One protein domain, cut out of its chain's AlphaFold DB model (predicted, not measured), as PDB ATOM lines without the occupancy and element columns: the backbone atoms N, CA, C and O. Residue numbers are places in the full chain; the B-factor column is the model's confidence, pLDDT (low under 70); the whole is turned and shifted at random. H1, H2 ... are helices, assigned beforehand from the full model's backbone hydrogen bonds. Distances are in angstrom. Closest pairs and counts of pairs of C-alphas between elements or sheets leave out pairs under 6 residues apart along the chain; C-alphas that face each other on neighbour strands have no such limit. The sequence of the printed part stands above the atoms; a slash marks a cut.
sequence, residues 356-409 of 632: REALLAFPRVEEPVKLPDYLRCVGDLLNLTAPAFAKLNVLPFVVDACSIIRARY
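Overview. This is residues 356 to 409 of the 632 residues of an uncharacterized protein of Leptomonas pyrrhocoris (UniProt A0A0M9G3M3). Three helices, the short H1 and H2 and the longer H4, have their centres at the corners of a triangle, and a long loop of residues 360 to 377 swings out from H1 and comes back to H2. The small helix H3 lies off at one end, and H2 packs on the last part of H4. The printed part has 54 residues with four named helices, in the order H1, H2, H3, H4, and no named strand; the class is all helix, though under half of the residues, 25 of 54, are in named elements. It is compact, with a radius of gyration of the C-alphas of 10.1 A, and rounded, spanning 26 by 22 by 18 A.

Arrangement. H1, residues 356 to 359, is close to but not clearly touching H2, residues 378 to 382; their closest C-alphas are those of Ala 358 and Val 378, 7.5 A apart. H1 only just touches H4, residues 396 to 407, with 3 pairs of C-alphas within 8 A; the closest are those of Leu 359 and Ala 401, 6.4 A apart. H4 touches H1 with residues 398 to 402 alone. H2 touches H4 with 4 such pairs, the closest C-alphas being those of Leu 382 and Arg 406, 5.8 A apart, and here H4 takes part with residues 402 to 406 alone. The centres of H1 and H2 are 11.3 A apart, those of H1 and H4 11.0 A, and those of H2 and H4 11.4 A. H3, residues 386 to 389, touches no helix. It is apart from H1, and only just apart from H2, at 8.0 A between closest C-alphas, and from H4, at 8.3 A. Every O i to N i+4 pair is within hydrogen-bond range in H2 and H4, while H1 and H3 are too short for such a pair.

Along the chain. H1 runs from Arg 356, C-alpha at (2.931, 21.421, 45.971), to Leu 359. H2 runs from Val 378, C-alpha at (-0.147, 27.767, 40.737), to Leu 382, and H3 from Ala 386 to Phe 389. H4, the longest helix, measures 16.6 A from the C-alpha of Pro 396 to that of Ala 407, at (-5.239, 23.863, 30.677).

Size, cuts and confidence. The two C-alphas farthest apart are those of Glu 367 and Pro 387, 26.7 A. The printed part has no cut. The link from H1 to H2 is long, with 18 residues whose C-alphas lie 8 to 14 A from the mean of the C-alphas; the link from H2 to H3 is tight, with 3 residues, and that from H3 to H4 is short, with 6. The mean pLDDT of the printed part is 84.1; residues 386, 387 and 390 are under 70.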
ATOM      1  N   ARG A 356       2.799  22.701  45.262       92.06
ATOM      2  CA  ARG A 356       2.931  21.421  45.971       92.06
ATOM      3  C   ARG A 356       1.605  20.920  46.557       92.06
ATOM      4  O   ARG A 356       1.282  19.757  46.361       92.06
ATOM      5  N   GLU A 357       0.818  21.780  47.214       88.88
ATOM      6  CA  GLU A 357      -0.503  21.384  47.736       88.88
ATOM      7  C   GLU A 357      -1.486  21.062  46.599       88.88
ATOM      8  O   GLU A 357      -2.253  20.112  46.711       88.88
ATOM      9  N   ALA A 358      -1.447  21.817  45.496       91.00
ATOM     10  CA  ALA A 358      -2.315  21.582  44.340       91.00
ATOM     11  C   ALA A 358      -1.982  20.269  43.608       91.00
ATOM     12  O   ALA A 358      -2.882  19.554  43.175       91.00
ATOM     13  N   LEU A 359      -0.694  19.935  43.481       93.06
ATOM     14  CA  LEU A 359      -0.235  18.738  42.777       93.06
ATOM     15  C   LEU A 359      -0.574  17.441  43.523       93.06
ATOM     16  O   LEU A 359      -0.900  16.459  42.867       93.06
ATOM     17  N   LEU A 360      -0.578  17.427  44.862       91.94
ATOM     18  CA  LEU A 360      -0.957  16.244  45.661       91.94
ATOM     19  C   LEU A 360      -2.406  15.782  45.444       91.94
ATOM     20  O   LEU A 360      -2.752  14.653  45.795       91.94
ATOM     21  N   ALA A 361      -3.255  16.627  44.855       90.69
ATOM     22  CA  ALA A 361      -4.601  16.241  44.454       90.69
ATOM     23  C   ALA A 361      -4.631  15.343  43.207       90.69
ATOM     24  O   ALA A 361      -5.641  14.689  42.959       90.69
ATOM     25  N   PHE A 362      -3.543  15.267  42.435       90.88
ATOM     26  CA  PHE A 362      -3.459  14.468  41.213       90.88
ATOM     27  C   PHE A 362      -2.933  13.048  41.496       90.88
ATOM     28  O   PHE A 362      -2.048  12.873  42.340       90.88
ATOM     29  N   PRO A 363      -3.446  12.008  40.807       84.31
ATOM     30  CA  PRO A 363      -2.970  10.638  40.983       84.31
ATOM     31  C   PRO A 363      -1.459  10.505  40.758       84.31
ATOM     32  O   PRO A 363      -0.904  11.134  39.860       84.31
ATOM     33  N   ARG A 364      -0.809   9.622  41.530       83.38
ATOM     34  CA  ARG A 364       0.640   9.318  41.483       83.38
ATOM     35  C   ARG A 364       1.572  10.450  41.941       83.38
ATOM     36  O   ARG A 364       2.776  10.221  42.005       83.38
ATOM     37  N   VAL A 365       1.063  11.641  42.272       86.12
ATOM     38  CA  VAL A 365       1.867  12.669  42.947       86.12
ATOM     39  C   VAL A 365       1.908  12.367  44.443       86.12
ATOM     40  O   VAL A 365       0.894  12.447  45.130       86.12
ATOM     41  N   GLU A 366       3.101  12.063  44.945       86.19
ATOM     42  CA  GLU A 366       3.360  11.738  46.351       86.19
ATOM     43  C   GLU A 366       4.487  12.619  46.915       86.19
ATOM     44  O   GLU A 366       5.263  13.230  46.174       86.19
ATOM     45  N   GLU A 367       4.577  12.711  48.243       85.19
ATOM     46  CA  GLU A 367       5.634  13.473  48.914       85.19
ATOM     47  C   GLU A 367       6.954  12.678  48.986       85.19
ATOM     48  O   GLU A 367       6.922  11.485  49.286       85.19
ATOM     49  N   PRO A 368       8.132  13.313  48.809       86.25
ATOM     50  CA  PRO A 368       8.351  14.750  48.636       86.25
ATOM     51  C   PRO A 368       8.255  15.217  47.172       86.25
ATOM     52  O   PRO A 368       9.083  14.845  46.336       86.25
ATOM     53  N   VAL A 369       7.322  16.130  46.875       87.00
ATOM     54  CA  VAL A 369       7.206  16.727  45.530       87.00
ATOM     55  C   VAL A 369       8.381  17.682  45.273       87.00
ATOM     56  O   VAL A 369       8.441  18.782  45.826       87.00
ATOM     57  N   LYS A 370       9.324  17.274  44.416       88.12
ATOM     58  CA  LYS A 370      10.471  18.100  44.004       88.12
ATOM     59  C   LYS A 370      10.060  19.071  42.893       88.12
ATOM     60  O   LYS A 370       9.722  18.641  41.794       88.12
ATOM     61  N   LEU A 371      10.127  20.370  43.183       91.38
ATOM     62  CA  LEU A 371       9.848  21.470  42.252       91.38
ATOM     63  C   LEU A 371      11.044  22.438  42.205       91.38
ATOM     64  O   LEU A 371      11.730  22.581  43.220       91.38
ATOM     65  N   PRO A 372      11.294  23.135  41.081       90.81
ATOM     66  CA  PRO A 372      12.263  24.231  41.033       90.81
ATOM     67  C   PRO A 372      11.862  25.405  41.942       90.81
ATOM     68  O   PRO A 372      10.682  25.733  42.040       90.81
ATOM     69  N   ASP A 373      12.836  26.119  42.521       90.00
ATOM     70  CA  ASP A 373      12.608  27.214  43.490       90.00
ATOM     71  C   ASP A 373      11.757  28.393  42.978       90.00
ATOM     72  O   ASP A 373      11.311  29.229  43.773       90.00
ATOM     73  N   TYR A 374      11.560  28.487  41.659       90.75
ATOM     74  CA  TYR A 374      10.723  29.487  40.994       90.75
ATOM     75  C   TYR A 374       9.262  29.044  40.787       90.75
ATOM     76  O   TYR A 374       8.449  29.869  40.390       90.75
ATOM     77  N   LEU A 375       8.908  27.783  41.067       93.56
ATOM     78  CA  LEU A 375       7.537  27.258  41.004       93.56
ATOM     79  C   LEU A 375       6.969  27.038  42.411       93.56
ATOM     80  O   LEU A 375       6.983  25.928  42.942       93.56
ATOM     81  N   ARG A 376       6.464  28.110  43.032       92.94
ATOM     82  CA  ARG A 376       5.983  28.091  44.426       92.94
ATOM     83  C   ARG A 376       4.468  27.990  44.506       92.94
ATOM     84  O   ARG A 376       3.947  27.258  45.345       92.94
ATOM     85  N   CYS A 377       3.764  28.702  43.634       94.38
ATOM     86  CA  CYS A 377       2.308  28.720  43.539       94.38
ATOM     87  C   CYS A 377       1.813  28.354  42.135       94.38
ATOM     88  O   CYS A 377       2.569  28.371  41.163       94.38
ATOM     89  N   VAL A 378       0.518  28.040  42.024       91.50
ATOM     90  CA  VAL A 378      -0.147  27.767  40.737       91.50
ATOM     91  C   VAL A 378       0.088  28.909  39.738       91.50
ATOM     92  O   VAL A 378       0.368  28.656  38.574       91.50
ATOM     93  N   GLY A 379       0.073  30.165  40.188       88.81
ATOM     94  CA  GLY A 379       0.340  31.338  39.357       88.81
ATOM     95  C   GLY A 379       1.736  31.357  38.731       88.81
ATOM     96  O   GLY A 379       1.865  31.788  37.590       88.81
ATOM     97  N   ASP A 380       2.763  30.841  39.412       92.44
ATOM     98  CA  ASP A 380       4.113  30.738  38.840       92.44
ATOM     99  C   ASP A 380       4.135  29.735  37.678       92.44
ATOM    100  O   ASP A 380       4.709  30.012  36.625       92.44
ATOM    101  N   LEU A 381       3.437  28.603  37.838       92.00
ATOM    102  CA  LEU A 381       3.258  27.602  36.786       92.00
ATOM    103  C   LEU A 381       2.490  28.175  35.588       92.00
ATOM    104  O   LEU A 381       2.876  27.916  34.451       92.00
ATOM    105  N   LEU A 382       1.432  28.958  35.819       87.31
ATOM    106  CA  LEU A 382       0.670  29.610  34.746       87.31
ATOM    107  C   LEU A 382       1.501  30.664  33.994       87.31
ATOM    108  O   LEU A 382       1.349  30.809  32.786       87.31
ATOM    109  N   ASN A 383       2.415  31.351  34.685       86.50
ATOM    110  CA  ASN A 383       3.300  32.358  34.096       86.50
ATOM    111  C   ASN A 383       4.469  31.771  33.276       86.50
ATOM    112  O   ASN A 383       5.176  32.532  32.612       86.50
ATOM    113  N   LEU A 384       4.707  30.450  33.289       80.94
ATOM    114  CA  LEU A 384       5.739  29.850  32.433       80.94
ATOM    115  C   LEU A 384       5.362  29.940  30.947       80.94
ATOM    116  O   LEU A 384       4.238  29.629  30.545       80.94
ATOM    117  N   THR A 385       6.344  30.272  30.111       74.00
ATOM    118  CA  THR A 385       6.238  30.125  28.655       74.00
ATOM    119  C   THR A 385       6.312  28.645  28.267       74.00
ATOM    120  O   THR A 385       6.956  27.853  28.959       74.00
ATOM    121  N   ALA A 386       5.707  28.249  27.142       67.12
ATOM    122  CA  ALA A 386       5.743  26.852  26.689       67.12
ATOM    123  C   ALA A 386       7.179  26.277  26.553       67.12
ATOM    124  O   ALA A 386       7.407  25.164  27.030       67.12
ATOM    125  N   PRO A 387       8.196  27.016  26.046       64.12
ATOM    126  CA  PRO A 387       9.581  26.532  26.015       64.12
ATOM    127  C   PRO A 387      10.264  26.406  27.386       64.12
ATOM    128  O   PRO A 387      11.287  25.729  27.481       64.12
ATOM    129  N   ALA A 388       9.752  27.068  28.430       71.25
ATOM    130  CA  ALA A 388      10.207  26.877  29.808       71.25
ATOM    131  C   ALA A 388       9.492  25.683  30.462       71.25
ATOM    132  O   ALA A 388      10.136  24.867  31.116       71.25
ATOM    133  N   PHE A 389       8.185  25.541  30.218       78.81
ATOM    134  CA  PHE A 389       7.383  24.404  30.670       78.81
ATOM    135  C   PHE A 389       7.919  23.067  30.128       78.81
ATOM    136  O   PHE A 389       8.191  22.150  30.899       78.81
ATOM    137  N   ALA A 390       8.212  22.996  28.825       69.94
ATOM    138  CA  ALA A 390       8.805  21.824  28.171       69.94
ATOM    139  C   ALA A 390      10.248  21.491  28.623       69.94
ATOM    140  O   ALA A 390      10.820  20.501  28.171       69.94
ATOM    141  N   LYS A 391      10.855  22.314  29.491       75.38
ATOM    142  CA  LYS A 391      12.196  22.119  30.071       75.38
ATOM    143  C   LYS A 391      12.165  21.913  31.592       75.38
ATOM    144  O   LYS A 391      13.210  21.985  32.239       75.38
ATOM    145  N   LEU A 392      10.991  21.669  32.180       79.06
ATOM    146  CA  LEU A 392      10.870  21.368  33.604       79.06
ATOM    147  C   LEU A 392      11.507  20.014  33.935       79.06
ATOM    148  O   LEU A 392      10.978  18.961  33.593       79.06
ATOM    149  N   ASN A 393      12.626  20.052  34.660       81.25
ATOM    150  CA  ASN A 393      13.286  18.868  35.204       81.25
ATOM    151  C   ASN A 393      12.546  18.366  36.461       81.25
ATOM    152  O   ASN A 393      12.986  18.586  37.591       81.25
ATOM    153  N   VAL A 394      11.378  17.759  36.248       84.75
ATOM    154  CA  VAL A 394      10.525  17.118  37.262       84.75
ATOM    155  C   VAL A 394      10.028  15.767  36.730       84.75
ATOM    156  O   VAL A 394      10.160  15.474  35.543       84.75
ATOM    157  N   LEU A 395       9.478  14.914  37.598       77.94
ATOM    158  CA  LEU A 395       9.008  13.581  37.194       77.94
ATOM    159  C   LEU A 395       7.826  13.681  36.200       77.94
ATOM    160  O   LEU A 395       6.998  14.575  36.372       77.94
ATOM    161  N   PRO A 396       7.682  12.770  35.211       74.69
ATOM    162  CA  PRO A 396       6.682  12.908  34.142       74.69
ATOM    163  C   PRO A 396       5.247  13.133  34.634       74.69
ATOM    164  O   PRO A 396       4.595  14.072  34.197       74.69
ATOM    165  N   PHE A 397       4.798  12.384  35.647       78.06
ATOM    166  CA  PHE A 397       3.459  12.551  36.233       78.06
ATOM    167  C   PHE A 397       3.243  13.910  36.930       78.06
ATOM    168  O   PHE A 397       2.108  14.351  37.091       78.06
ATOM    169  N   VAL A 398       4.320  14.604  37.320       84.19
ATOM    170  CA  VAL A 398       4.259  15.991  37.805       84.19
ATOM    171  C   VAL A 398       4.112  16.961  36.629       84.19
ATOM    172  O   VAL A 398       3.368  17.932  36.754       84.19
ATOM    173  N   VAL A 399       4.742  16.688  35.477       81.69
ATOM    174  CA  VAL A 399       4.522  17.451  34.231       81.69
ATOM    175  C   VAL A 399       3.079  17.277  33.748       81.69
ATOM    176  O   VAL A 399       2.426  18.278  33.462       81.69
ATOM    177  N   ASP A 400       2.554  16.047  33.752       76.56
ATOM    178  CA  ASP A 400       1.160  15.729  33.403       76.56
ATOM    179  C   ASP A 400       0.174  16.523  34.277       76.56
ATOM    180  O   ASP A 400      -0.683  17.249  33.769       76.56
ATOM    181  N   ALA A 401       0.338  16.454  35.603       86.88
ATOM    182  CA  ALA A 401      -0.480  17.206  36.551       86.88
ATOM    183  C   ALA A 401      -0.357  18.727  36.339       86.88
ATOM    184  O   ALA A 401      -1.368  19.430  36.306       86.88
ATOM    185  N   CYS A 402       0.853  19.252  36.109       87.88
ATOM    186  CA  CYS A 402       1.043  20.665  35.775       87.88
ATOM    187  C   CYS A 402       0.358  21.060  34.452       87.88
ATOM    188  O   CYS A 402      -0.168  22.170  34.353       87.88
ATOM    189  N   SER A 403       0.335  20.176  33.452       81.38
ATOM    190  CA  SER A 403      -0.332  20.404  32.164       81.38
ATOM    191  C   SER A 403      -1.852  20.504  32.338       81.38
ATOM    192  O   SER A 403      -2.462  21.491  31.920       81.38
ATOM    193  N   ILE A 404      -2.454  19.565  33.082       82.94
ATOM    194  CA  ILE A 404      -3.888  19.592  33.420       82.94
ATOM    195  C   ILE A 404      -4.241  20.837  34.254       82.94
ATOM    196  O   ILE A 404      -5.327  21.391  34.091       82.94
ATOM    197  N   ILE A 405      -3.339  21.324  35.118       87.00
ATOM    198  CA  ILE A 405      -3.528  22.611  35.809       87.00
ATOM    199  C   ILE A 405      -3.536  23.764  34.796       87.00
ATOM    200  O   ILE A 405      -4.507  24.519  34.772       87.00
ATOM    201  N   ARG A 406      -2.504  23.903  33.947       83.81
ATOM    202  CA  ARG A 406      -2.376  25.003  32.963       83.81
ATOM    203  C   ARG A 406      -3.591  25.117  32.042       83.81
ATOM    204  O   ARG A 406      -4.108  26.217  31.844       83.81
ATOM    205  N   ALA A 407      -4.085  23.980  31.564       75.25
ATOM    206  CA  ALA A 407      -5.239  23.863  30.677       75.25
ATOM    207  C   ALA A 407      -6.501  24.595  31.162       75.25
ATOM    208  O   ALA A 407      -7.270  25.133  30.365       75.25
ATOM    209  N   ARG A 408      -6.725  24.635  32.481       77.62
ATOM    210  CA  ARG A 408      -7.949  25.191  33.080       77.62
ATOM    211  C   ARG A 408      -8.021  26.722  33.044       77.62
ATOM    212  O   ARG A 408      -9.091  27.263  33.301       77.62
ATOM    213  N   TYR A 409      -6.920  27.414  32.736       73.75
ATOM    214  CA  TYR A 409      -6.813  28.878  32.853       73.75
ATOM    215  C   TYR A 409      -6.811  29.623  31.517       73.75
ATOM    216  O   TYR A 409      -6.573  30.830  31.518       73.75
TER     217      TYR A 409